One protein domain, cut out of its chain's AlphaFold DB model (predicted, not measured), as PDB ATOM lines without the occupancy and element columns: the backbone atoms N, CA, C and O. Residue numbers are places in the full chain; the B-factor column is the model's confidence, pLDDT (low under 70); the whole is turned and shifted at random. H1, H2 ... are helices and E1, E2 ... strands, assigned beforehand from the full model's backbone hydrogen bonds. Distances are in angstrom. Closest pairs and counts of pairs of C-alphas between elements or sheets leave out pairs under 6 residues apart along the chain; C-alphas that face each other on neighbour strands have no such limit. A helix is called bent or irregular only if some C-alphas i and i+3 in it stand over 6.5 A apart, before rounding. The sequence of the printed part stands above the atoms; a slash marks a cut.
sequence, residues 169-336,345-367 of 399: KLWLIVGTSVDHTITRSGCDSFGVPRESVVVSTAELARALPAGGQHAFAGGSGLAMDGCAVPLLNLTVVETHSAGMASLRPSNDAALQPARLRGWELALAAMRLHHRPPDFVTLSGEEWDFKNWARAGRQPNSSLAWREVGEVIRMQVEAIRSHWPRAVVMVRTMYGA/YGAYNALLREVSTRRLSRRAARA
ATOM      1  N   LYS A 169     257.700 271.405 182.259       88.25
ATOM      2  CA  LYS A 169     257.139 270.934 180.981       88.25
ATOM      3  C   LYS A 169     255.696 270.491 181.123       88.25
ATOM      4  O   LYS A 169     255.236 270.201 182.224       88.25
ATOM      5  N   LEU A 170     254.982 270.488 180.006       90.75
ATOM      6  CA  LEU A 170     253.692 269.832 179.900       90.75
ATOM      7  C   LEU A 170     253.776 268.643 178.958       90.75
ATOM      8  O   LEU A 170     254.226 268.767 177.816       90.75
ATOM      9  N   TRP A 171     253.316 267.500 179.448       89.06
ATOM     10  CA  TRP A 171     253.246 266.262 178.702       89.06
ATOM     11  C   TRP A 171     251.789 265.854 178.505       89.06
ATOM     12  O   TRP A 171     251.126 265.427 179.444       89.06
ATOM     13  N   LEU A 172     251.315 265.977 177.266       88.44
ATOM     14  CA  LEU A 172     250.029 265.449 176.834       88.44
ATOM     15  C   LEU A 172     250.194 264.013 176.322       88.44
ATOM     16  O   LEU A 172     251.009 263.741 175.438       88.44
ATOM     17  N   ILE A 173     249.394 263.097 176.847       85.06
ATOM     18  CA  ILE A 173     249.355 261.692 176.465       85.06
ATOM     19  C   ILE A 173     247.995 261.415 175.832       85.06
ATOM     20  O   ILE A 173     246.949 261.526 176.461       85.06
ATOM     21  N   VAL A 174     248.007 261.038 174.562       80.25
ATOM     22  CA  VAL A 174     246.810 260.642 173.820       80.25
ATOM     23  C   VAL A 174     246.832 259.125 173.774       80.25
ATOM     24  O   VAL A 174     247.543 258.549 172.945       80.25
ATOM     25  N   GLY A 175     246.178 258.495 174.750       68.50
ATOM     26  CA  GLY A 175     246.616 257.188 175.222       68.50
ATOM     27  C   GLY A 175     245.583 256.082 175.357       68.50
ATOM     28  O   GLY A 175     244.390 256.234 175.090       68.50
ATOM     29  N   THR A 176     246.110 254.922 175.747       63.78
ATOM     30  CA  THR A 176     245.371 253.694 176.036       63.78
ATOM     31  C   THR A 176     244.956 253.635 177.511       63.78
ATOM     32  O   THR A 176     245.369 254.457 178.325       63.78
ATOM     33  N   SER A 177     244.202 252.613 177.916       60.88
ATOM     34  CA  SER A 177     243.900 252.372 179.335       60.88
ATOM     35  C   SER A 177     245.161 252.121 180.186       60.88
ATOM     36  O   SER A 177     245.156 252.357 181.398       60.88
ATOM     37  N   VAL A 178     246.271 251.707 179.563       60.38
ATOM     38  CA  VAL A 178     247.584 251.610 180.220       60.38
ATOM     39  C   VAL A 178     248.151 253.003 180.499       60.38
ATOM     40  O   VAL A 178     248.697 253.225 181.575       60.38
ATOM     41  N   ASP A 179     247.984 253.960 179.585       64.75
ATOM     42  CA  ASP A 179     248.379 255.359 179.803       64.75
ATOM     43  C   ASP A 179     247.521 256.049 180.851       64.75
ATOM     44  O   ASP A 179     248.047 256.774 181.695       64.75
ATOM     45  N   HIS A 180     246.227 255.747 180.846       64.94
ATOM     46  CA  HIS A 180     245.332 256.115 181.929       64.94
ATOM     47  C   HIS A 180     245.828 255.572 183.265       64.94
ATOM     48  O   HIS A 180     245.910 256.314 184.238       64.94
ATOM     49  N   THR A 181     246.241 254.303 183.317       62.78
ATOM     50  CA  THR A 181     246.815 253.720 184.537       62.78
ATOM     51  C   THR A 181     248.112 254.421 184.931       62.78
ATOM     52  O   THR A 181     248.296 254.725 186.099       62.78
ATOM     53  N   ILE A 182     248.993 254.751 183.984       60.59
ATOM     54  CA  ILE A 182     250.240 255.478 184.268       60.59
ATOM     55  C   ILE A 182     249.962 256.891 184.783       60.59
ATOM     56  O   ILE A 182     250.636 257.332 185.706       60.59
ATOM     57  N   THR A 183     248.984 257.599 184.225       64.69
ATOM     58  CA  THR A 183     248.646 258.966 184.647       64.69
ATOM     59  C   THR A 183     247.949 258.939 186.000       64.69
ATOM     60  O   THR A 183     248.381 259.619 186.924       64.69
ATOM     61  N   ARG A 184     246.956 258.061 186.172       64.38
ATOM     62  CA  ARG A 184     246.256 257.833 187.440       64.38
ATOM     63  C   ARG A 184     247.213 257.397 188.546       64.38
ATOM     64  O   ARG A 184     247.351 258.095 189.542       64.38
ATOM     65  N   SER A 185     247.923 256.288 188.344       58.38
ATOM     66  CA  SER A 185     248.900 255.785 189.309       58.38
ATOM     67  C   SER A 185     250.083 256.725 189.465       58.38
ATOM     68  O   SER A 185     250.660 256.757 190.540       58.38
ATOM     69  N   GLY A 186     250.455 257.491 188.441       62.72
ATOM     70  CA  GLY A 186     251.497 258.508 188.521       62.72
ATOM     71  C   GLY A 186     251.103 259.612 189.490       62.72
ATOM     72  O   GLY A 186     251.815 259.836 190.465       62.72
ATOM     73  N   CYS A 187     249.945 260.238 189.281       69.31
ATOM     74  CA  CYS A 187     249.421 261.265 190.180       69.31
ATOM     75  C   CYS A 187     249.269 260.738 191.615       69.31
ATOM     76  O   CYS A 187     249.760 261.368 192.554       69.31
ATOM     77  N   ASP A 188     248.701 259.539 191.776       66.19
ATOM     78  CA  ASP A 188     248.547 258.896 193.083       66.19
ATOM     79  C   ASP A 188     249.918 258.589 193.729       66.19
ATOM     80  O   ASP A 188     250.113 258.833 194.919       66.19
ATOM     81  N   SER A 189     250.908 258.127 192.951       59.09
ATOM     82  CA  SER A 189     252.269 257.814 193.433       59.09
ATOM     83  C   SER A 189     253.051 259.053 193.859       59.09
ATOM     84  O   SER A 189     253.914 258.953 194.727       59.09
ATOM     85  N   PHE A 190     252.767 260.212 193.260       62.84
ATOM     86  CA  PHE A 190     253.326 261.499 193.682       62.84
ATOM     87  C   PHE A 190     252.495 262.169 194.791       62.84
ATOM     88  O   PHE A 190     252.890 263.226 195.285       62.84
ATOM     89  N   GLY A 191     251.360 261.579 195.192       67.69
ATOM     90  CA  GLY A 191     250.460 262.133 196.204       67.69
ATOM     91  C   GLY A 191     249.850 263.477 195.801       67.69
ATOM     92  O   GLY A 191     249.623 264.325 196.664       67.69
ATOM     93  N   VAL A 192     249.637 263.706 194.501       77.62
ATOM     94  CA  VAL A 192     249.146 264.987 193.972       77.62
ATOM     95  C   VAL A 192     247.668 264.903 193.584       77.62
ATOM     96  O   VAL A 192     247.243 263.882 193.038       77.62
ATOM     97  N   PRO A 193     246.869 265.963 193.825       83.25
ATOM     98  CA  PRO A 193     245.477 265.989 193.399       83.25
ATOM     99  C   PRO A 193     245.353 265.816 191.887       83.25
ATOM    100  O   PRO A 193     246.092 266.432 191.112       83.25
ATOM    101  N   ARG A 194     244.387 264.997 191.479       85.81
ATOM    102  CA  ARG A 194     243.986 264.872 190.080       85.81
ATOM    103  C   ARG A 194     242.977 265.951 189.725       85.81
ATOM    104  O   ARG A 194     242.076 266.250 190.507       85.81
ATOM    105  N   GLU A 195     243.117 266.489 188.526       89.38
ATOM    106  CA  GLU A 195     242.109 267.309 187.873       89.38
ATOM    107  C   GLU A 195     241.508 266.523 186.712       89.38
ATOM    108  O   GLU A 195     242.237 265.886 185.950       89.38
ATOM    109  N   SER A 196     240.186 266.598 186.586       88.31
ATOM    110  CA  SER A 196     239.415 265.966 185.522       88.31
ATOM    111  C   SER A 196     238.561 267.019 184.838       88.31
ATOM    112  O   SER A 196     237.815 267.747 185.496       88.31
ATOM    113  N   VAL A 197     238.651 267.086 183.516       88.69
ATOM    114  CA  VAL A 197     237.865 267.984 182.672       88.69
ATOM    115  C   VAL A 197     237.105 267.157 181.652       88.69
ATOM    116  O   VAL A 197     237.671 266.297 180.980       88.69
ATOM    117  N   VAL A 198     235.818 267.454 181.500       87.00
ATOM    118  CA  VAL A 198     234.976 266.887 180.449       87.00
ATOM    119  C   VAL A 198     234.401 268.035 179.639       87.00
ATOM    120  O   VAL A 198     233.651 268.849 180.167       87.00
ATOM    121  N   VAL A 199     234.748 268.087 178.355       85.56
ATOM    122  CA  VAL A 199     234.146 269.004 177.386       85.56
ATOM    123  C   VAL A 199     233.065 268.242 176.638       85.56
ATOM    124  O   VAL A 199     233.346 267.291 175.901       85.56
ATOM    125  N   SER A 200     231.816 268.643 176.842       84.69
ATOM    126  CA  SER A 200     230.661 267.991 176.231       84.69
ATOM    127  C   SER A 200     230.652 268.158 174.708       84.69
ATOM    128  O   SER A 200     231.197 269.109 174.144       84.69
ATOM    129  N   THR A 201     229.947 267.264 174.012       78.19
ATOM    130  CA  THR A 201     229.738 267.376 172.560       78.19
ATOM    131  C   THR A 201     229.073 268.701 172.170       78.19
ATOM    132  O   THR A 201     229.393 269.255 171.122       78.19
ATOM    133  N   ALA A 202     228.188 269.244 173.015       81.50
ATOM    134  CA  ALA A 202     227.538 270.533 172.780       81.50
ATOM    135  C   ALA A 202     228.516 271.716 172.898       81.50
ATOM    136  O   ALA A 202     228.441 272.669 172.123       81.50
ATOM    137  N   GLU A 203     229.454 271.668 173.843       83.44
ATOM    138  CA  GLU A 203     230.520 272.670 173.959       83.44
ATOM    139  C   GLU A 203     231.490 272.595 172.782       83.44
ATOM    140  O   GLU A 203     231.797 273.626 172.185       83.44
ATOM    141  N   LEU A 204     231.884 271.386 172.374       81.81
ATOM    142  CA  LEU A 204     232.701 271.180 171.178       81.81
ATOM    143  C   LEU A 204     231.985 271.684 169.918       81.81
ATOM    144  O   LEU A 204     232.586 272.390 169.116       81.81
ATOM    145  N   ALA A 205     230.692 271.398 169.754       80.12
ATOM    146  CA  ALA A 205     229.917 271.856 168.599       80.12
ATOM    147  C   ALA A 205     229.807 273.388 168.518       80.12
ATOM    148  O   ALA A 205     229.797 273.934 167.420       80.12
ATOM    149  N   ARG A 206     229.756 274.087 169.661       82.44
ATOM    150  CA  ARG A 206     229.749 275.561 169.701       82.44
ATOM    151  C   ARG A 206     231.117 276.171 169.408       82.44
ATOM    152  O   ARG A 206     231.190 277.263 168.857       82.44
ATOM    153  N   ALA A 207     232.190 275.498 169.813       80.94
ATOM    154  CA  ALA A 207     233.543 276.042 169.739       80.94
ATOM    155  C   ALA A 207     234.294 275.684 168.442       80.94
ATOM    156  O   ALA A 207     235.344 276.270 168.154       80.94
ATOM    157  N   LEU A 208     233.784 274.722 167.666       81.12
ATOM    158  CA  LEU A 208     234.403 274.234 166.437       81.12
ATOM    159  C   LEU A 208     233.680 274.761 165.183       81.12
ATOM    160  O   LEU A 208     232.473 274.986 165.220       81.12
ATOM    161  N   PRO A 209     234.395 274.941 164.053       76.12
ATOM    162  CA  PRO A 209     233.777 275.290 162.774       76.12
ATOM    163  C   PRO A 209     232.718 274.268 162.339       76.12
ATOM    164  O   PRO A 209     232.793 273.097 162.721       76.12
ATOM    165  N   ALA A 210     231.775 274.688 161.489       72.38
ATOM    166  CA  ALA A 210     230.736 273.815 160.944       72.38
ATOM    167  C   ALA A 210     231.343 272.545 160.315       72.38
ATOM    168  O   ALA A 210     232.219 272.620 159.457       72.38
ATOM    169  N   GLY A 211     230.893 271.375 160.777       67.62
ATOM    170  CA  GLY A 211     231.414 270.060 160.388       67.62
ATOM    171  C   GLY A 211     232.439 269.482 161.376       67.62
ATOM    172  O   GLY A 211     232.616 268.266 161.443       67.62
ATOM    173  N   GLY A 212     233.049 270.314 162.225       64.94
ATOM    174  CA  GLY A 212     234.014 269.900 163.248       64.94
ATOM    175  C   GLY A 212     233.416 269.023 164.352       64.94
ATOM    176  O   GLY A 212     234.125 268.215 164.947       64.94
ATOM    177  N   GLN A 213     232.103 269.090 164.577       67.25
ATOM    178  CA  GLN A 213     231.382 268.219 165.508       67.25
ATOM    179  C   GLN A 213     231.468 266.733 165.124       67.25
ATOM    180  O   GLN A 213     231.474 265.863 165.998       67.25
ATOM    181  N   HIS A 214     231.613 266.422 163.830       70.44
ATOM    182  CA  HIS A 214     231.779 265.043 163.365       70.44
ATOM    183  C   HIS A 214     233.118 264.441 163.798       70.44
ATOM    184  O   HIS A 214     233.234 263.221 163.915       70.44
ATOM    185  N   ALA A 215     234.107 265.278 164.135       66.62
ATOM    186  CA  ALA A 215     235.388 264.820 164.656       66.62
ATOM    187  C   ALA A 215     235.258 264.054 165.987       66.62
ATOM    188  O   ALA A 215     236.133 263.231 166.287       66.62
ATOM    189  N   PHE A 216     234.158 264.286 166.721       68.56
ATOM    190  CA  PHE A 216     233.835 263.719 168.035       68.56
ATOM    191  C   PHE A 216     232.542 262.882 168.041       68.56
ATOM    192  O   PHE A 216     232.070 262.476 169.105       68.56
ATOM    193  N   ALA A 217     231.962 262.593 166.872       55.75
ATOM    194  CA  ALA A 217     230.723 261.824 166.773       55.75
ATOM    195  C   ALA A 217     230.883 260.398 167.352       55.75
ATOM    196  O   ALA A 217     231.879 259.708 167.106       55.75
ATOM    197  N   GLY A 218     229.893 259.950 168.136       56.81
ATOM    198  CA  GLY A 218     229.861 258.616 168.756       56.81
ATOM    199  C   GLY A 218     230.521 258.508 170.140       56.81
ATOM    200  O   GLY A 218     231.056 257.447 170.469       56.81
ATOM    201  N   GLY A 219     230.535 259.587 170.931       60.91
ATOM    202  CA  GLY A 219     231.027 259.606 172.316       60.91
ATOM    203  C   GLY A 219     230.373 260.697 173.176       60.91
ATOM    204  O   GLY A 219     229.657 261.552 172.661       60.91
ATOM    205  N   SER A 220     230.636 260.667 174.486       59.78
ATOM    206  CA  SER A 220     230.128 261.612 175.500       59.78
ATOM    207  C   SER A 220     230.857 262.968 175.535       59.78
ATOM    208  O   SER A 220     230.634 263.759 176.448       59.78
ATOM    209  N   GLY A 221     231.722 263.243 174.555       70.75
ATOM    210  CA  GLY A 221     232.610 264.404 174.527       70.75
ATOM    211  C   GLY A 221     234.087 264.024 174.664       70.75
ATOM    212  O   GLY A 221     234.480 262.866 174.462       70.75
ATOM    213  N   LEU A 222     234.905 265.019 174.985       80.38
ATOM    214  CA  LEU A 222     236.341 264.891 175.210       80.38
ATOM    215  C   LEU A 222     236.620 264.974 176.711       80.38
ATOM    216  O   LEU A 222     236.322 265.990 177.331       80.38
ATOM    217  N   ALA A 223     237.200 263.920 177.276       82.44
ATOM    218  CA  ALA A 223     237.613 263.890 178.672       82.44
ATOM    219  C   ALA A 223     239.140 263.886 178.790       82.44
ATOM    220  O   ALA A 223     239.817 263.125 178.087       82.44
ATOM    221  N   MET A 224     239.656 264.721 179.687       87.25
ATOM    222  CA  MET A 224     241.062 264.777 180.064       87.25
ATOM    223  C   MET A 224     241.214 264.650 181.573       87.25
ATOM    224  O   MET A 224     240.519 265.341 182.314       87.25
ATOM    225  N   ASP A 225     242.179 263.842 181.997       87.38
ATOM    226  CA  ASP A 225     242.637 263.801 183.381       87.38
ATOM    227  C   ASP A 225     244.106 264.195 183.454       87.38
ATOM    228  O   ASP A 225     244.895 263.911 182.556       87.38
ATOM    229  N   GLY A 226     244.514 264.814 184.552       89.00
ATOM    230  CA  GLY A 226     245.919 265.118 184.760       89.00
ATOM    231  C   GLY A 226     246.246 265.577 186.165       89.00
ATOM    232  O   GLY A 226     245.391 265.657 187.044       89.00
ATOM    233  N   CYS A 227     247.519 265.875 186.373       87.12
ATOM    234  CA  CYS A 227     248.019 266.468 187.603       87.12
ATOM    235  C   CYS A 227     249.296 267.266 187.334       87.12
ATOM    236  O   CYS A 227     250.032 267.009 186.376       87.12
ATOM    237  N   ALA A 228     249.578 268.225 188.215       88.25
ATOM    238  CA  ALA A 228     250.898 268.826 188.319       88.25
ATOM    239  C   ALA A 228     251.700 268.073 189.378       88.25
ATOM    240  O   ALA A 228     251.220 267.874 190.490       88.25
ATOM    241  N   VAL A 229     252.927 267.683 189.039       80.12
ATOM    242  CA  VAL A 229     253.909 267.082 189.943       80.12
ATOM    243  C   VAL A 229     254.832 268.202 190.440       80.12
ATOM    244  O   VAL A 229     255.763 268.571 189.712       80.12
ATOM    245  N   PRO A 230     254.627 268.768 191.651       77.25
ATOM    246  CA  PRO A 230     255.313 269.988 192.084       77.25
ATOM    247  C   PRO A 230     256.834 269.837 192.127       77.25
ATOM    248  O   PRO A 230     257.557 270.740 191.720       77.25
ATOM    249  N   LEU A 231     257.328 268.659 192.528       67.38
ATOM    250  CA  LEU A 231     258.764 268.354 192.619       67.38
ATOM    251  C   LEU A 231     259.499 268.420 191.270       67.38
ATOM    252  O   LEU A 231     260.723 268.549 191.231       67.38
ATOM    253  N   LEU A 232     258.761 268.318 190.165       69.50
ATOM    254  CA  LEU A 232     259.283 268.462 188.810       69.50
ATOM    255  C   LEU A 232     258.774 269.729 188.125       69.50
ATOM    256  O   LEU A 232     259.256 270.059 187.048       69.50
ATOM    257  N   ASN A 233     257.794 270.429 188.698       81.50
ATOM    258  CA  ASN A 233     256.975 271.390 187.963       81.50
ATOM    259  C   ASN A 233     256.549 270.829 186.584       81.50
ATOM    260  O   ASN A 233     256.736 271.456 185.539       81.50
ATOM    261  N   LEU A 234     256.105 269.570 186.577       84.19
ATOM    262  CA  LEU A 234     255.698 268.832 185.383       84.19
ATOM    263  C   LEU A 234     254.189 268.646 185.427       84.19
ATOM    264  O   LEU A 234     253.682 268.064 186.382       84.19
ATOM    265  N   THR A 235     253.491 269.079 184.384       89.44
ATOM    266  CA  THR A 235     252.071 268.759 184.206       89.44
ATOM    267  C   THR A 235     251.956 267.561 183.278       89.44
ATOM    268  O   THR A 235     252.464 267.601 182.155       89.44
ATOM    269  N   VAL A 236     251.296 266.500 183.735       86.69
ATOM    270  CA  VAL A 236     250.967 265.332 182.909       86.69
ATOM    271  C   VAL A 236     249.462 265.322 182.696       86.69
ATOM    272  O   VAL A 236     248.711 265.430 183.663       86.69
ATOM    273  N   VAL A 237     249.040 265.220 181.439       88.50
ATOM    274  CA  VAL A 237     247.632 265.179 181.032       88.50
ATOM    275  C   VAL A 237     247.421 263.983 180.119       88.50
ATOM    276  O   VAL A 237     248.239 263.736 179.237       88.50
ATOM    277  N   GLU A 238     246.321 263.269 180.292       86.94
ATOM    278  CA  GLU A 238     245.904 262.132 179.482       86.94
ATOM    279  C   GLU A 238     244.498 262.350 178.916       86.94
ATOM    280  O   GLU A 238     243.647 262.956 179.560       86.94
ATOM    281  N   THR A 239     244.255 261.877 177.691       81.19
ATOM    282  CA  THR A 239     242.947 261.965 177.024       81.19
ATOM    283  C   THR A 239     242.263 260.594 176.986       81.19
ATOM    284  O   THR A 239     242.769 259.690 176.319       81.19
ATOM    285  N   HIS A 240     241.082 260.451 177.594       68.12
ATOM    286  CA  HIS A 240     240.408 259.145 177.748       68.12
ATOM    287  C   HIS A 240     239.522 258.751 176.564       68.12
ATOM    288  O   HIS A 240     239.340 257.569 176.273       68.12
ATOM    289  N   SER A 241     238.896 259.735 175.916       58.53
ATOM    290  CA  SER A 241     237.876 259.538 174.883       58.53
ATOM    291  C   SER A 241     238.147 260.441 173.684       58.53
ATOM    292  O   SER A 241     238.649 261.550 173.828       58.53
ATOM    293  N   ALA A 242     237.832 259.953 172.479       57.88
ATOM    294  CA  ALA A 242     238.124 260.637 171.213       57.88
ATOM    295  C   ALA A 242     239.625 260.898 170.941       57.88
ATOM    296  O   ALA A 242     239.970 261.735 170.102       57.88
ATOM    297  N   GLY A 243     240.510 260.131 171.591       53.12
ATOM    298  CA  GLY A 243     241.903 259.983 171.176       53.12
ATOM    299  C   GLY A 243     241.971 259.520 169.719       53.12
ATOM    300  O   GLY A 243     241.097 258.790 169.242       53.12
ATOM    301  N   MET A 244     242.957 260.016 168.977       56.41
ATOM    302  CA  MET A 244     243.068 259.756 167.545       56.41
ATOM    303  C   MET A 244     243.189 258.249 167.280       56.41
ATOM    304  O   MET A 244     244.194 257.642 167.634       56.41
ATOM    305  N   ALA A 245     242.160 257.664 166.665       55.78
ATOM    306  CA  ALA A 245     242.155 256.273 166.228       55.78
ATOM    307  C   ALA A 245     242.308 256.184 164.699       55.78
ATOM    308  O   ALA A 245     241.813 257.052 163.972       55.78
ATOM    309  N   SER A 246     242.959 255.133 164.210       49.94
ATOM    310  CA  SER A 246     243.300 254.879 162.807       49.94
ATOM    311  C   SER A 246     242.178 254.272 161.952       49.94
ATOM    312  O   SER A 246     242.343 254.185 160.740       49.94
ATOM    313  N   LEU A 247     241.041 253.854 162.534       45.59
ATOM    314  CA  LEU A 247     239.921 253.243 161.780       45.59
ATOM    315  C   LEU A 247     238.505 253.736 162.136       45.59
ATOM    316  O   LEU A 247     237.518 253.088 161.785       45.59
ATOM    317  N   ARG A 248     238.333 254.888 162.788       47.91
ATOM    318  CA  ARG A 248     237.008 255.543 162.754       47.91
ATOM    319  C   ARG A 248     236.843 256.249 161.388       47.91
ATOM    320  O   ARG A 248     237.817 256.398 160.651       47.91
ATOM    321  N   PRO A 249     235.674 256.845 161.082       45.41
ATOM    322  CA  PRO A 249     235.566 257.940 160.097       45.41
ATOM    323  C   PRO A 249     236.566 259.103 160.341       45.41
ATOM    324  O   PRO A 249     236.644 260.057 159.581       45.41
ATOM    325  N   SER A 250     237.360 259.006 161.415       47.59
ATOM    326  CA  SER A 250     238.543 259.760 161.805       47.59
ATOM    327  C   SER A 250     239.716 259.794 160.834       47.59
ATOM    328  O   SER A 250     240.664 260.522 161.138       47.59
ATOM    329  N   ASN A 251     239.647 259.069 159.720       53.03
ATOM    330  CA  ASN A 251     240.661 259.086 158.663       53.03
ATOM    331  C   ASN A 251     240.533 260.298 157.732       53.03
ATOM    332  O   ASN A 251     241.363 260.476 156.847       53.03
ATOM    333  N   ASP A 252     239.535 261.154 157.956       65.81
ATOM    334  CA  ASP A 252     239.428 262.424 157.257       65.81
ATOM    335  C   ASP A 252     240.466 263.430 157.784       65.81
ATOM    336  O   ASP A 252     240.394 263.914 158.922       65.81
ATOM    337  N   ALA A 253     241.443 263.745 156.933       66.94
ATOM    338  CA  ALA A 253     242.438 264.785 157.165       66.94
ATOM    339  C   ALA A 253     241.799 266.131 157.524       66.94
ATOM    340  O   ALA A 253     242.336 266.860 158.364       66.94
ATOM    341  N   ALA A 254     240.632 266.438 156.947       70.50
ATOM    342  CA  ALA A 254     239.918 267.686 157.178       70.50
ATOM    343  C   ALA A 254     239.415 267.824 158.625       70.50
ATOM    344  O   ALA A 254     239.217 268.941 159.102       70.50
ATOM    345  N   LEU A 255     239.260 266.716 159.359       75.31
ATOM    346  CA  LEU A 255     238.789 266.732 160.748       75.31
ATOM    347  C   LEU A 255     239.916 266.911 161.779       75.31
ATOM    348  O   LEU A 255     239.631 267.196 162.943       75.31
ATOM    349  N   GLN A 256     241.190 266.773 161.391       77.06
ATOM    350  CA  GLN A 256     242.323 266.882 162.325       77.06
ATOM    351  C   GLN A 256     242.440 268.265 162.993       77.06
ATOM    352  O   GLN A 256     242.596 268.305 164.216       77.06
ATOM    353  N   PRO A 257     242.285 269.402 162.279       80.88
ATOM    354  CA  PRO A 257     242.315 270.722 162.913       80.88
ATOM    355  C   PRO A 257     241.235 270.896 163.987       80.88
ATOM    356  O   PRO A 257     241.500 271.433 165.062       80.88
ATOM    357  N   ALA A 258     240.021 270.391 163.735       81.31
ATOM    358  CA  ALA A 258     238.926 270.458 164.698       81.31
ATOM    359  C   ALA A 258     239.218 269.636 165.966       81.31
ATOM    360  O   ALA A 258     238.886 270.066 167.070       81.31
ATOM    361  N   ARG A 259     239.895 268.486 165.839       80.31
ATOM    362  CA  ARG A 259     240.311 267.679 166.999       80.31
ATOM    363  C   ARG A 259     241.326 268.381 167.873       80.31
ATOM    364  O   ARG A 259     241.141 268.441 169.084       80.31
ATOM    365  N   LEU A 260     242.372 268.912 167.248       85.31
ATOM    366  CA  LEU A 260     243.445 269.604 167.956       85.31
ATOM    367  C   LEU A 260     242.903 270.830 168.688       85.31
ATOM    368  O   LEU A 260     243.228 271.040 169.852       85.31
ATOM    369  N   ARG A 261     241.965 271.554 168.069       84.94
ATOM    370  CA  ARG A 261     241.249 272.646 168.734       84.94
ATOM    371  C   ARG A 261     240.385 272.168 169.904       84.94
ATOM    372  O   ARG A 261     240.353 272.821 170.939       84.94
ATOM    373  N   GLY A 262     239.715 271.022 169.779       85.00
ATOM    374  CA  GLY A 262     239.014 270.397 170.905       85.00
ATOM    375  C   GLY A 262     239.954 270.078 172.073       85.00
ATOM    376  O   GLY A 262     239.619 270.355 173.221       85.00
ATOM    377  N   TRP A 263     241.155 269.564 171.787       87.06
ATOM    378  CA  TRP A 263     242.175 269.313 172.808       87.06
ATOM    379  C   TRP A 263     242.673 270.588 173.474       87.06
ATOM    380  O   TRP A 263     242.837 270.601 174.687       87.06
ATOM    381  N   GLU A 264     242.869 271.665 172.719       88.25
ATOM    382  CA  GLU A 264     243.224 272.962 173.298       88.25
ATOM    383  C   GLU A 264     242.147 273.500 174.226       88.25
ATOM    384  O   GLU A 264     242.474 274.020 175.284       88.25
ATOM    385  N   LEU A 265     240.873 273.346 173.864       87.38
ATOM    386  CA  LEU A 265     239.764 273.766 174.718       87.38
ATOM    387  C   LEU A 265     239.735 272.973 176.025       87.38
ATOM    388  O   LEU A 265     239.597 273.566 177.092       87.38
ATOM    389  N   ALA A 266     239.905 271.652 175.953       88.19
ATOM    390  CA  ALA A 266     239.960 270.814 177.148       88.19
ATOM    391  C   ALA A 266     241.181 271.137 178.018       88.19
ATOM    392  O   ALA A 266     241.038 271.282 179.228       88.19
ATOM    393  N   LEU A 267     242.355 271.336 177.410       89.44
ATOM    394  CA  LEU A 267     243.560 271.759 178.122       89.44
ATOM    395  C   LEU A 267     243.386 273.136 178.770       89.44
ATOM    396  O   LEU A 267     243.746 273.302 179.925       89.44
ATOM    397  N   ALA A 268     242.810 274.111 178.067       88.50
ATOM    398  CA  ALA A 268     242.568 275.452 178.599       88.50
ATOM    399  C   ALA A 268     241.540 275.468 179.741       88.50
ATOM    400  O   ALA A 268     241.577 276.357 180.590       88.50
ATOM    401  N   ALA A 269     240.630 274.492 179.771       89.19
ATOM    402  CA  ALA A 269     239.691 274.309 180.869       89.19
ATOM    403  C   ALA A 269     240.337 273.668 182.113       89.19
ATOM    404  O   ALA A 269     239.767 273.773 183.199       89.19
ATOM    405  N   MET A 270     241.522 273.052 181.989       88.50
ATOM    406  CA  MET A 270     242.289 272.575 183.142       88.50
ATOM    407  C   MET A 270     242.981 273.748 183.842       88.50
ATOM    408  O   MET A 270     243.771 274.482 183.247       88.50
ATOM    409  N   ARG A 271     242.759 273.890 185.149       82.75
ATOM    410  CA  ARG A 271     243.408 274.897 186.004       82.75
ATOM    411  C   ARG A 271     244.918 274.703 186.091       82.75
ATOM    412  O   ARG A 271     245.641 275.644 186.397       82.75
ATOM    413  N   LEU A 272     245.397 273.493 185.819       80.19
ATOM    414  CA  LEU A 272     246.818 273.143 185.816       80.19
ATOM    415  C   LEU A 272     247.569 273.587 184.540       80.19
ATOM    416  O   LEU A 272     248.751 273.253 184.385       80.19
ATOM    417  N   HIS A 273     246.913 274.293 183.608       75.31
ATOM    418  CA  HIS A 273     247.429 274.543 182.262       75.31
ATOM    419  C   HIS A 273     247.255 275.987 181.770       75.31
ATOM    420  O   HIS A 273     246.153 276.522 181.708       75.31
ATOM    421  N   HIS A 274     248.353 276.580 181.284       74.19
ATOM    422  CA  HIS A 274     248.344 277.907 180.647       74.19
ATOM    423  C   HIS A 274     249.187 277.991 179.361       74.19
ATOM    424  O   HIS A 274     249.467 279.089 178.882       74.19
ATOM    425  N   ARG A 275     249.675 276.867 178.816       84.50
ATOM    426  CA  ARG A 275     250.624 276.884 177.686       84.50
ATOM    427  C   ARG A 275     250.576 275.608 176.849       84.50
ATOM    428  O   ARG A 275     250.407 274.548 177.433       84.50
ATOM    429  N   PRO A 276     250.874 275.660 175.540       90.00
ATOM    430  CA  PRO A 276     250.914 274.473 174.685       90.00
ATOM    431  C   PRO A 276     251.791 273.336 175.244       90.00
ATOM    432  O   PRO A 276     252.768 273.610 175.951       90.00
ATOM    433  N   PRO A 277     251.495 272.068 174.905       91.94
ATOM    434  CA  PRO A 277     252.303 270.933 175.333       91.94
ATOM    435  C   PRO A 277     253.738 271.022 174.814       91.94
ATOM    436  O   PRO A 277     253.987 271.335 173.650       91.94
ATOM    437  N   ASP A 278     254.693 270.677 175.675       89.88
ATOM    438  CA  ASP A 278     256.086 270.478 175.281       89.88
ATOM    439  C   ASP A 278     256.302 269.077 174.699       89.88
ATOM    440  O   ASP A 278     257.152 268.882 173.832       89.88
ATOM    441  N   PHE A 279     255.526 268.102 175.175       88.94
ATOM    442  CA  PHE A 279     255.571 266.715 174.737       88.94
ATOM    443  C   PHE A 279     254.168 266.233 174.408       88.94
ATOM    444  O   PHE A 279     253.238 266.437 175.188       88.94
ATOM    445  N   VAL A 280     254.035 265.548 173.277       86.25
ATOM    446  CA  VAL A 280     252.807 264.843 172.909       86.25
ATOM    447  C   VAL A 280     253.161 263.395 172.634       86.25
ATOM    448  O   VAL A 280     253.915 263.110 171.703       86.25
ATOM    449  N   THR A 281     252.628 262.477 173.434       82.88
ATOM    450  CA  THR A 281     252.711 261.045 173.147       82.88
ATOM    451  C   THR A 281     251.441 260.594 172.458       82.88
ATOM    452  O   THR A 281     250.349 260.794 172.981       82.88
ATOM    453  N   LEU A 282     251.598 259.930 171.321       78.62
ATOM    454  CA  LEU A 282     250.549 259.155 170.684       78.62
ATOM    455  C   LEU A 282     250.721 257.686 171.052       78.62
ATOM    456  O   LEU A 282     251.690 257.038 170.644       78.62
ATOM    457  N   SER A 283     249.758 257.191 171.815       67.75
ATOM    458  CA  SER A 283     249.601 255.799 172.216       67.75
ATOM    459  C   SER A 283     248.172 255.368 171.844       67.75
ATOM    460  O   SER A 283     247.347 255.085 172.702       67.75
ATOM    461  N   GLY A 284     247.833 255.395 170.552       60.25
ATOM    462  CA  GLY A 284     246.470 255.129 170.049       60.25
ATOM    463  C   GLY A 284     246.104 253.646 169.900       60.25
ATOM    464  O   GLY A 284     244.983 253.318 169.522       60.25
ATOM    465  N   GLU A 285     247.031 252.742 170.211       63.88
ATOM    466  CA  GLU A 285     246.973 251.333 169.814       63.88
ATOM    467  C   GLU A 285     245.774 250.564 170.391       63.88
ATOM    468  O   GLU A 285     245.047 249.903 169.657       63.88
ATOM    469  N   GLU A 286     245.493 250.679 171.691       64.75
ATOM    470  CA  GLU A 286     244.365 249.950 172.292       64.75
ATOM    471  C   GLU A 286     243.022 250.407 171.708       64.75
ATOM    472  O   GLU A 286     242.113 249.601 171.512       64.75
ATOM    473  N   TRP A 287     242.889 251.699 171.409       68.50
ATOM    474  CA  TRP A 287     241.678 252.228 170.796       68.50
ATOM    475  C   TRP A 287     241.558 251.810 169.339       68.50
ATOM    476  O   TRP A 287     240.447 251.511 168.906       68.50
ATOM    477  N   ASP A 288     242.666 251.722 168.612       71.62
ATOM    478  CA  ASP A 288     242.701 251.154 167.268       71.62
ATOM    479  C   ASP A 288     242.201 249.717 167.289       71.62
ATOM    480  O   ASP A 288     241.140 249.447 166.732       71.62
ATOM    481  N   PHE A 289     242.839 248.829 168.050       72.12
ATOM    482  CA  PHE A 289     242.421 247.430 168.142       72.12
ATOM    483  C   PHE A 289     240.977 247.263 168.631       72.12
ATOM    484  O   PHE A 289     240.233 246.456 168.069       72.12
ATOM    485  N   LYS A 290     240.526 248.055 169.615       72.62
ATOM    486  CA  LYS A 290     239.119 248.054 170.054       72.62
ATOM    487  C   LYS A 290     238.168 248.483 168.944       72.62
ATOM    488  O   LYS A 290     237.107 247.881 168.796       72.62
ATOM    489  N   ASN A 291     238.507 249.519 168.177       70.81
ATOM    490  CA  ASN A 291     237.677 249.962 167.058       70.81
ATOM    491  C   ASN A 291     237.702 248.935 165.917       70.81
ATOM    492  O   ASN A 291     236.652 248.662 165.346       70.81
ATOM    493  N   TRP A 292     238.849 248.318 165.628       76.12
ATOM    494  CA  TRP A 292     238.992 247.286 164.595       76.12
ATOM    495  C   TRP A 292     238.163 246.055 164.939       76.12
ATOM    496  O   TRP A 292     237.433 245.547 164.092       76.12
ATOM    497  N   ALA A 293     238.227 245.620 166.202       73.12
ATOM    498  CA  ALA A 293     237.422 244.527 166.729       73.12
ATOM    499  C   ALA A 293     235.923 244.853 166.666       73.12
ATOM    500  O   ALA A 293     235.151 244.055 166.146       73.12
ATOM    501  N   ARG A 294     235.506 246.047 167.120       71.31
ATOM    502  CA  ARG A 294     234.097 246.485 167.057       71.31
ATOM    503  C   ARG A 294     233.566 246.592 165.629       71.31
ATOM    504  O   ARG A 294     232.403 246.295 165.398       71.31
ATOM    505  N   ALA A 295     234.396 247.042 164.694       70.00
ATOM    506  CA  ALA A 295     234.014 247.202 163.297       70.00
ATOM    507  C   ALA A 295     234.124 245.901 162.486       70.00
ATOM    508  O   ALA A 295     233.694 245.884 161.336       70.00
ATOM    509  N   GLY A 296     234.740 244.845 163.036       72.94
ATOM    510  CA  GLY A 296     235.093 243.642 162.277       72.94
ATOM    511  C   GLY A 296     236.069 243.921 161.126       72.94
ATOM    512  O   GLY A 296     236.038 243.233 160.113       72.94
ATOM    513  N   ARG A 297     236.902 244.965 161.242       75.38
ATOM    514  CA  ARG A 297     237.785 245.469 160.174       75.38
ATOM    515  C   ARG A 297     239.224 245.570 160.658       75.38
ATOM    516  O   ARG A 297     239.759 246.662 160.798       75.38
ATOM    517  N   GLN A 298     239.849 244.439 160.959       76.88
ATOM    518  CA  GLN A 298     241.287 244.425 161.230       76.88
ATOM    519  C   GLN A 298     242.078 244.530 159.915       76.88
ATOM    520  O   GLN A 298     241.678 243.907 158.927       76.88
ATOM    521  N   PRO A 299     243.195 245.282 159.876       77.69
ATOM    522  CA  PRO A 299     244.078 245.294 158.717       77.69
ATOM    523  C   PRO A 299     244.600 243.882 158.428       77.69
ATOM    524  O   PRO A 299     245.297 243.284 159.243       77.69
ATOM    525  N   ASN A 300     244.257 243.344 157.260       82.50
ATOM    526  CA  ASN A 300     244.576 241.969 156.857       82.50
ATOM    527  C   ASN A 300     245.389 241.897 155.551       82.50
ATOM    528  O   ASN A 300     245.592 240.820 154.999       82.50
ATOM    529  N   SER A 301     245.851 243.041 155.042       80.56
ATOM    530  CA  SER A 301     246.645 243.139 153.817       80.56
ATOM    531  C   SER A 301     247.710 244.225 153.938       80.56
ATOM    532  O   SER A 301     247.557 245.188 154.692       80.56
ATOM    533  N   SER A 302     248.781 244.123 153.150       80.50
ATOM    534  CA  SER A 302     249.834 245.149 153.106       80.50
ATOM    535  C   SER A 302     249.321 246.521 152.652       80.50
ATOM    536  O   SER A 302     249.955 247.535 152.933       80.50
ATOM    537  N   LEU A 303     248.204 246.581 151.916       79.56
ATOM    538  CA  LEU A 303     247.558 247.847 151.567       79.56
ATOM    539  C   LEU A 303     246.885 248.471 152.795       79.56
ATOM    540  O   LEU A 303     247.182 249.616 153.116       79.56
ATOM    541  N   ALA A 304     246.088 247.694 153.534       79.56
ATOM    542  CA  ALA A 304     245.437 248.166 154.756       79.56
ATOM    543  C   ALA A 304     246.460 248.641 155.806       79.56
ATOM    544  O   ALA A 304     246.285 249.682 156.431       79.56
ATOM    545  N   TRP A 305     247.584 247.932 155.954       82.06
ATOM    546  CA  TRP A 305     248.676 248.360 156.836       82.06
ATOM    547  C   TRP A 305     249.346 249.668 156.390       82.06
ATOM    548  O   TRP A 305     249.698 250.494 157.234       82.06
ATOM    549  N   ARG A 306     249.487 249.896 155.077       80.44
ATOM    550  CA  ARG A 306     249.979 251.177 154.541       80.44
ATOM    551  C   ARG A 306     249.017 252.323 154.843       80.44
ATOM    552  O   ARG A 306     249.472 253.387 155.250       80.44
ATOM    553  N   GLU A 307     247.714 252.103 154.703       78.38
ATOM    554  CA  GLU A 307     246.690 253.105 155.025       78.38
ATOM    555  C   GLU A 307     246.730 253.506 156.504       78.38
ATOM    556  O   GLU A 307     246.739 254.696 156.817       78.38
ATOM    557  N   VAL A 308     246.857 252.534 157.416       78.81
ATOM    558  CA  VAL A 308     247.057 252.812 158.851       78.81
ATOM    559  C   VAL A 308     248.306 253.677 159.067       78.81
ATOM    560  O   VAL A 308     248.271 254.638 159.837       78.81
ATOM    561  N   GLY A 309     249.395 253.390 158.349       80.62
ATOM    562  CA  GLY A 309     250.637 254.168 158.410       80.62
ATOM    563  C   GLY A 309     250.459 255.621 158.003       80.62
ATOM    564  O   GLY A 309     250.919 256.527 158.703       80.62
ATOM    565  N   GLU A 310     249.761 255.845 156.895       79.75
ATOM    566  CA  GLU A 310     249.461 257.182 156.390       79.75
ATOM    567  C   GLU A 310     248.581 257.974 157.358       79.75
ATOM    568  O   GLU A 310     248.839 259.156 157.593       79.75
ATOM    569  N   VAL A 311     247.611 257.323 158.005       78.06
ATOM    570  CA  VAL A 311     246.776 257.970 159.022       78.06
ATOM    571  C   VAL A 311     247.608 258.407 160.229       78.06
ATOM    572  O   VAL A 311     247.508 259.560 160.655       78.06
ATOM    573  N   ILE A 312     248.476 257.538 160.758       79.69
ATOM    574  CA  ILE A 312     249.355 257.889 161.887       79.69
ATOM    575  C   ILE A 312     250.305 259.027 161.482       79.69
ATOM    576  O   ILE A 312     250.519 259.970 162.247       79.69
ATOM    577  N   ARG A 313     250.851 258.991 160.260       81.69
ATOM    578  CA  ARG A 313     251.721 260.053 159.733       81.69
ATOM    579  C   ARG A 313     250.992 261.394 159.664       81.69
ATOM    580  O   ARG A 313     251.523 262.392 160.152       81.69
ATOM    581  N   MET A 314     249.786 261.409 159.104       81.25
ATOM    582  CA  MET A 314     248.932 262.592 159.004       81.25
ATOM    583  C   MET A 314     248.631 263.190 160.383       81.25
ATOM    584  O   MET A 314     248.757 264.395 160.573       81.25
ATOM    585  N   GLN A 315     248.282 262.354 161.358       81.25
ATOM    586  CA  GLN A 315     248.027 262.771 162.736       81.25
ATOM    587  C   GLN A 315     249.260 263.411 163.388       81.25
ATOM    588  O   GLN A 315     249.196 264.500 163.963       81.25
ATOM    589  N   VAL A 316     250.416 262.756 163.254       83.19
ATOM    590  CA  VAL A 316     251.698 263.267 163.747       83.19
ATOM    591  C   VAL A 316     252.033 264.612 163.094       83.19
ATOM    592  O   VAL A 316     252.475 265.537 163.777       83.19
ATOM    593  N   GLU A 317     251.838 264.739 161.782       84.44
ATOM    594  CA  GLU A 317     252.060 265.986 161.045       84.44
ATOM    595  C   GLU A 317     251.101 267.095 161.471       84.44
ATOM    596  O   GLU A 317     251.565 268.207 161.703       84.44
ATOM    597  N   ALA A 318     249.816 266.794 161.662       85.06
ATOM    598  CA  ALA A 318     248.835 267.754 162.151       85.06
ATOM    599  C   ALA A 318     249.249 268.318 163.519       85.06
ATOM    600  O   ALA A 318     249.306 269.534 163.683       85.06
ATOM    601  N   ILE A 319     249.660 267.462 164.463       85.94
ATOM    602  CA  ILE A 319     250.158 267.904 165.778       85.94
ATOM    603  C   ILE A 319     251.414 268.758 165.638       85.94
ATOM    604  O   ILE A 319     251.537 269.786 166.292       85.94
ATOM    605  N   ARG A 320     252.362 268.354 164.787       87.44
ATOM    606  CA  ARG A 320     253.607 269.110 164.568       87.44
ATOM    607  C   ARG A 320     253.361 270.466 163.922       87.44
ATOM    608  O   ARG A 320     254.138 271.378 164.168       87.44
ATOM    609  N   SER A 321     252.343 270.593 163.084       88.12
ATOM    610  CA  SER A 321     251.955 271.876 162.497       88.12
ATOM    611  C   SER A 321     251.246 272.756 163.523       88.12
ATOM    612  O   SER A 321     251.512 273.951 163.590       88.12
ATOM    613  N   HIS A 322     250.387 272.155 164.346       89.38
ATOM    614  CA  HIS A 322     249.570 272.850 165.338       89.38
ATOM    615  C   HIS A 322     250.380 273.311 166.559       89.38
ATOM    616  O   HIS A 322     250.274 274.453 166.994       89.38
ATOM    617  N   TRP A 323     251.280 272.461 167.058       91.31
ATOM    618  CA  TRP A 323     252.221 272.763 168.137       91.31
ATOM    619  C   TRP A 323     253.668 272.556 167.662       91.31
ATOM    620  O   TRP A 323     254.307 271.553 167.990       91.31
ATOM    621  N   PRO A 324     254.244 273.519 166.917       88.88
ATOM    622  CA  PRO A 324     255.545 273.356 166.254       88.88
ATOM    623  C   PRO A 324     256.731 273.177 167.203       88.88
ATOM    624  O   PRO A 324     257.786 272.692 166.793       88.88
ATOM    625  N   ARG A 325     256.569 273.555 168.474       87.12
ATOM    626  CA  ARG A 325     257.592 273.402 169.517       87.12
ATOM    627  C   ARG A 325     257.482 272.082 170.282       87.12
ATOM    628  O   ARG A 325     258.415 271.755 171.012       87.12
ATOM    629  N   ALA A 326     256.384 271.344 170.121       88.19
ATOM    630  CA  ALA A 326     256.164 270.100 170.837       88.19
ATOM    631  C   ALA A 326     257.027 268.968 170.265       88.19
ATOM    632  O   ALA A 326     257.125 268.762 169.048       88.19
ATOM    633  N   VAL A 327     257.615 268.174 171.152       86.62
ATOM    634  CA  VAL A 327     258.222 266.893 170.799       86.62
ATOM    635  C   VAL A 327     257.108 265.855 170.700       86.62
ATOM    636  O   VAL A 327     256.509 265.466 171.700       86.62
ATOM    637  N   VAL A 328     256.837 265.400 169.477       83.38
ATOM    638  CA  VAL A 328     255.827 264.367 169.213       83.38
ATOM    639  C   VAL A 328     256.477 262.992 169.193       83.38
ATOM    640  O   VAL A 328     257.337 262.721 168.348       83.38
ATOM    641  N   MET A 329     256.035 262.135 170.108       82.12
ATOM    642  CA  MET A 329     256.480 260.760 170.288       82.12
ATOM    643  C   MET A 329     255.358 259.808 169.893       82.12
ATOM    644  O   MET A 329     254.207 260.007 170.264       82.12
ATOM    645  N   VAL A 330     255.703 258.752 169.165       77.31
ATOM    646  CA  VAL A 330     254.786 257.650 168.856       77.31
ATOM    647  C   VAL A 330     255.316 256.432 169.593       77.31
ATOM    648  O   VAL A 330     256.466 256.046 169.373       77.31
ATOM    649  N   ARG A 331     254.531 255.876 170.519       73.06
ATOM    650  CA  ARG A 331     255.002 254.815 171.416       73.06
ATOM    651  C   ARG A 331     254.502 253.447 170.961       73.06
ATOM    652  O   ARG A 331     253.310 253.275 170.753       73.06
ATOM    653  N   THR A 332     255.414 252.477 170.885       66.31
ATOM    654  CA  THR A 332     255.116 251.050 170.676       66.31
ATOM    655  C   THR A 332     254.485 250.411 171.913       66.31
ATOM    656  O   THR A 332     254.794 250.822 173.037       66.31
ATOM    657  N   MET A 333     253.675 249.366 171.747       63.94
ATOM    658  CA  MET A 333     253.113 248.639 172.888       63.94
ATOM    659  C   MET A 333     254.082 247.697 173.602       63.94
ATOM    660  O   MET A 333     255.003 247.119 173.024       63.94
ATOM    661  N   TYR A 334     253.806 247.517 174.895       54.66
ATOM    662  CA  TYR A 334     254.459 246.555 175.775       54.66
ATOM    663  C   TYR A 334     253.682 245.234 175.785       54.66
ATOM    664  O   TYR A 334     253.015 244.917 176.761       54.66
ATOM    665  N   GLY A 335     253.773 244.461 174.701       52.78
ATOM    666  CA  GLY A 335     253.260 243.087 174.641       52.78
ATOM    667  C   GLY A 335     251.743 242.922 174.836       52.78
ATOM    668  O   GLY A 335     250.996 243.867 175.073       52.78
ATOM    669  N   ALA A 336     251.280 241.678 174.696       42.00
ATOM    670  CA  ALA A 336     249.869 241.295 174.698       42.00
ATOM    671  C   ALA A 336     249.257 241.264 176.113       42.00
ATOM    672  O   ALA A 336     248.763 240.231 176.560       42.00
ATOM    673  N   TYR A 345     250.395 242.668 166.450       73.38
ATOM    674  CA  TYR A 345     251.151 243.670 167.212       73.38
ATOM    675  C   TYR A 345     252.565 243.889 166.659       73.38
ATOM    676  O   TYR A 345     253.150 244.962 166.828       73.38
ATOM    677  N   GLY A 346     253.142 242.866 166.022       72.62
ATOM    678  CA  GLY A 346     254.448 242.946 165.379       72.62
ATOM    679  C   GLY A 346     254.426 243.935 164.218       72.62
ATOM    680  O   GLY A 346     255.240 244.866 164.199       72.62
ATOM    681  N   ALA A 347     253.460 243.776 163.308       75.00
ATOM    682  CA  ALA A 347     253.261 244.675 162.176       75.00
ATOM    683  C   ALA A 347     252.942 246.110 162.621       75.00
ATOM    684  O   ALA A 347     253.572 247.052 162.137       75.00
ATOM    685  N   TYR A 348     252.051 246.293 163.603       76.69
ATOM    686  CA  TYR A 348     251.729 247.634 164.108       76.69
ATOM    687  C   TYR A 348     252.946 248.311 164.751       76.69
ATOM    688  O   TYR A 348     253.283 249.443 164.414       76.69
ATOM    689  N   ASN A 349     253.703 247.610 165.600       76.62
ATOM    690  CA  ASN A 349     254.915 248.181 166.192       76.62
ATOM    691  C   ASN A 349     256.009 248.478 165.157       76.62
ATOM    692  O   ASN A 349     256.762 249.439 165.322       76.62
ATOM    693  N   ALA A 350     256.122 247.675 164.094       76.62
ATOM    694  CA  ALA A 350     257.023 247.970 162.981       76.62
ATOM    695  C   ALA A 350     256.626 249.278 162.277       76.62
ATOM    696  O   ALA A 350     257.483 250.137 162.063       76.62
ATOM    697  N   LEU A 351     255.330 249.473 162.033       77.88
ATOM    698  CA  LEU A 351     254.774 250.690 161.451       77.88
ATOM    699  C   LEU A 351     255.032 251.931 162.323       77.88
ATOM    700  O   LEU A 351     255.512 252.954 161.836       77.88
ATOM    701  N   LEU A 352     254.788 251.848 163.635       76.38
ATOM    702  CA  LEU A 352     255.057 252.955 164.561       76.38
ATOM    703  C   LEU A 352     256.548 253.332 164.592       76.38
ATOM    704  O   LEU A 352     256.903 254.515 164.650       76.38
ATOM    705  N   ARG A 353     257.441 252.335 164.525       75.94
ATOM    706  CA  ARG A 353     258.891 252.563 164.406       75.94
ATOM    707  C   ARG A 353     259.241 253.270 163.100       75.94
ATOM    708  O   ARG A 353     260.037 254.206 163.113       75.94
ATOM    709  N   GLU A 354     258.625 252.893 161.987       77.81
ATOM    710  CA  GLU A 354     258.821 253.567 160.700       77.81
ATOM    711  C   GLU A 354     258.384 255.043 160.755       77.81
ATOM    712  O   GLU A 354     259.147 255.940 160.377       77.81
ATOM    713  N   VAL A 355     257.193 255.322 161.294       74.81
ATOM    714  CA  VAL A 355     256.648 256.688 161.383       74.81
ATOM    715  C   VAL A 355     257.457 257.567 162.347       74.81
ATOM    716  O   VAL A 355     257.686 258.752 162.075       74.81
ATOM    717  N   SER A 356     257.939 257.006 163.460       69.69
ATOM    718  CA  SER A 356     258.753 257.738 164.440       69.69
ATOM    719  C   SER A 356     260.173 258.043 163.938       69.69
ATOM    720  O   SER A 356     260.690 259.134 164.194       69.69
ATOM    721  N   THR A 357     260.794 257.138 163.174       65.94
ATOM    722  CA  THR A 357     262.201 257.258 162.739       65.94
ATOM    723  C   THR A 357     262.405 258.073 161.459       65.94
ATOM    724  O   THR A 357     263.455 258.704 161.308       65.94
ATOM    725  N   ARG A 358     261.412 258.181 160.562       55.91
ATOM    726  CA  ARG A 358     261.538 258.921 159.282       55.91
ATOM    727  C   ARG A 358     261.797 260.438 159.399       55.91
ATOM    728  O   ARG A 358     262.039 261.094 158.385       55.91
ATOM    729  N   ARG A 359     261.826 261.024 160.608       47.53
ATOM    730  CA  ARG A 359     262.348 262.393 160.839       47.53
ATOM    731  C   ARG A 359     263.839 262.465 161.187       47.53
ATOM    732  O   ARG A 359     264.427 263.524 160.969       47.53
ATOM    733  N   LEU A 360     264.466 261.387 161.658       40.41
ATOM    734  CA  LEU A 360     265.914 261.381 161.899       40.41
ATOM    735  C   LEU A 360     266.694 261.328 160.578       40.41
ATOM    736  O   LEU A 360     267.697 262.022 160.441       40.41
ATOM    737  N   SER A 361     266.172 260.647 159.554       40.56
ATOM    738  CA  SER A 361     266.809 260.576 158.234       40.56
ATOM    739  C   SER A 361     266.719 261.873 157.424       40.56
ATOM    740  O   SER A 361     267.668 262.199 156.728       40.56
ATOM    741  N   ARG A 362     265.659 262.691 157.543       42.59
ATOM    742  CA  ARG A 362     265.585 263.986 156.824       42.59
ATOM    743  C   ARG A 362     266.456 265.087 157.442       42.59
ATOM    744  O   ARG A 362     266.901 265.969 156.717       42.59
ATOM    745  N   ARG A 363     266.718 265.051 158.756       39.69
ATOM    746  CA  ARG A 363     267.660 265.980 159.414       39.69
ATOM    747  C   ARG A 363     269.110 265.513 159.273       39.69
ATOM    748  O   ARG A 363     269.955 266.353 158.997       39.69
ATOM    749  N   ALA A 364     269.378 264.206 159.349       39.09
ATOM    750  CA  ALA A 364     270.694 263.640 159.047       39.09
ATOM    751  C   ALA A 364     271.058 263.782 157.559       39.09
ATOM    752  O   ALA A 364     272.181 264.155 157.261       39.09
ATOM    753  N   ALA A 365     270.113 263.618 156.623       40.03
ATOM    754  CA  ALA A 365     270.351 263.867 155.196       40.03
ATOM    755  C   ALA A 365     270.516 265.361 154.863       40.03
ATOM    756  O   ALA A 365     271.274 265.699 153.965       40.03
ATOM    757  N   ARG A 366     269.863 266.274 155.601       44.69
ATOM    758  CA  ARG A 366     270.113 267.725 155.473       44.69
ATOM    759  C   ARG A 366     271.434 268.165 156.110       44.69
ATOM    760  O   ARG A 366     272.011 269.136 155.648       44.69
ATOM    761  N   ALA A 367     271.904 267.465 157.143       40.53
ATOM    762  CA  ALA A 367     273.198 267.726 157.776       40.53
ATOM    763  C   ALA A 367     274.373 267.045 157.044       40.53
ATOM    764  O   ALA A 367     275.484 267.556 157.087       40.53
TER     765      ALA A 367
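Overview. This is residues 169 to 336 and 345 to 367 of the 399 residues of the protein "Hypothetical protein" of Emiliania huxleyi (UniProt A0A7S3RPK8). A twisted six-stranded sheet makes the middle layer, with H4 and H6 over one face and H1 over the other, while H7b, residues 359 to 367, sticks out. The 191 printed residues, of mixed class, include seven named helices and six named strands in the order E1 H1 E2 H2 H3 E3 E4 H4 E5 H5 H6 E6 H7. The sheet, E2 E3 E4 E1 E5 E6, is mixed; the whole is compact, with a radius of gyration of the C-alphas of 16.6 A and spans of 45 by 41 by 36 A.

Arrangement. E1, residues 169 to 174, has parallel neighbours E4, residues 234 to 239, and E5, residues 279 to 282, with N 171 to O 235 at 2.8 A and N 172 to O 279 at 2.9 A. H1, residues 177 to 189, is on the sheet at a height of 9.1 A. E2, residues 195 to 199, is antiparallel to E3, residues 222 to 229, with N 197 to O 224 at 2.8 A; E3 and E4 form a hairpin, with N 227 to O 236 at 3.0 A. H2, residues 201 to 207, touches H3, residues 212 to 216; the closest C-alphas, of Ala 205 and Gln 213, are 5.0 A apart. H4, residues 253 to 269, is on the face opposite H1, at a height of 7.7 A, and is only just irregular, with C-alphas 254 and 257 6.9 A apart. With residues 255 to 259 alone it touches H3, the closest C-alphas, of Gly 212 and Ala 258, being 5.2 A apart. H6, residues 302 to 322, on the same face as H4, runs along E6, residues 327 to 330, at 16 degrees on the local plane; E5 and E6 are parallel, with N 280 to O 327 at 2.9 A. H7, residues 345 to 367, one helix by its hydrogen bonds, is bent, with C-alphas 356 and 359 6.9 A apart; arm H7a, residues 345 to 356, only grazes the sheet, and H5, residues 285 to 295, is near it. Split strand-helix-strand units, whose parallel strands are not neighbours, are E1, H1, E2 and E4, H4, E5; E5, H5 H6, E6 is unsplit. O i to N i+4 pairs are within range throughout H1, H2, H5, H6 and H7a, but 11 of 13 in H4, 4 of 5 in H7b and 0 of 1 in H3, which has 2 of 2 O i to N i+3 pairs.

Along the chain. E1 begins at C-alpha 169 (257.139, 270.934, 180.981); H6 is 30.3 A long, and H7b ends at C-alpha 367 (273.198, 267.726, 157.776).

Size, cuts and confidence. Residues 337 to 344 are not printed, an 8.0 A gap; E4 to H4 is a long link. Mean pLDDT is 73.9, with 64 printed residues under 70.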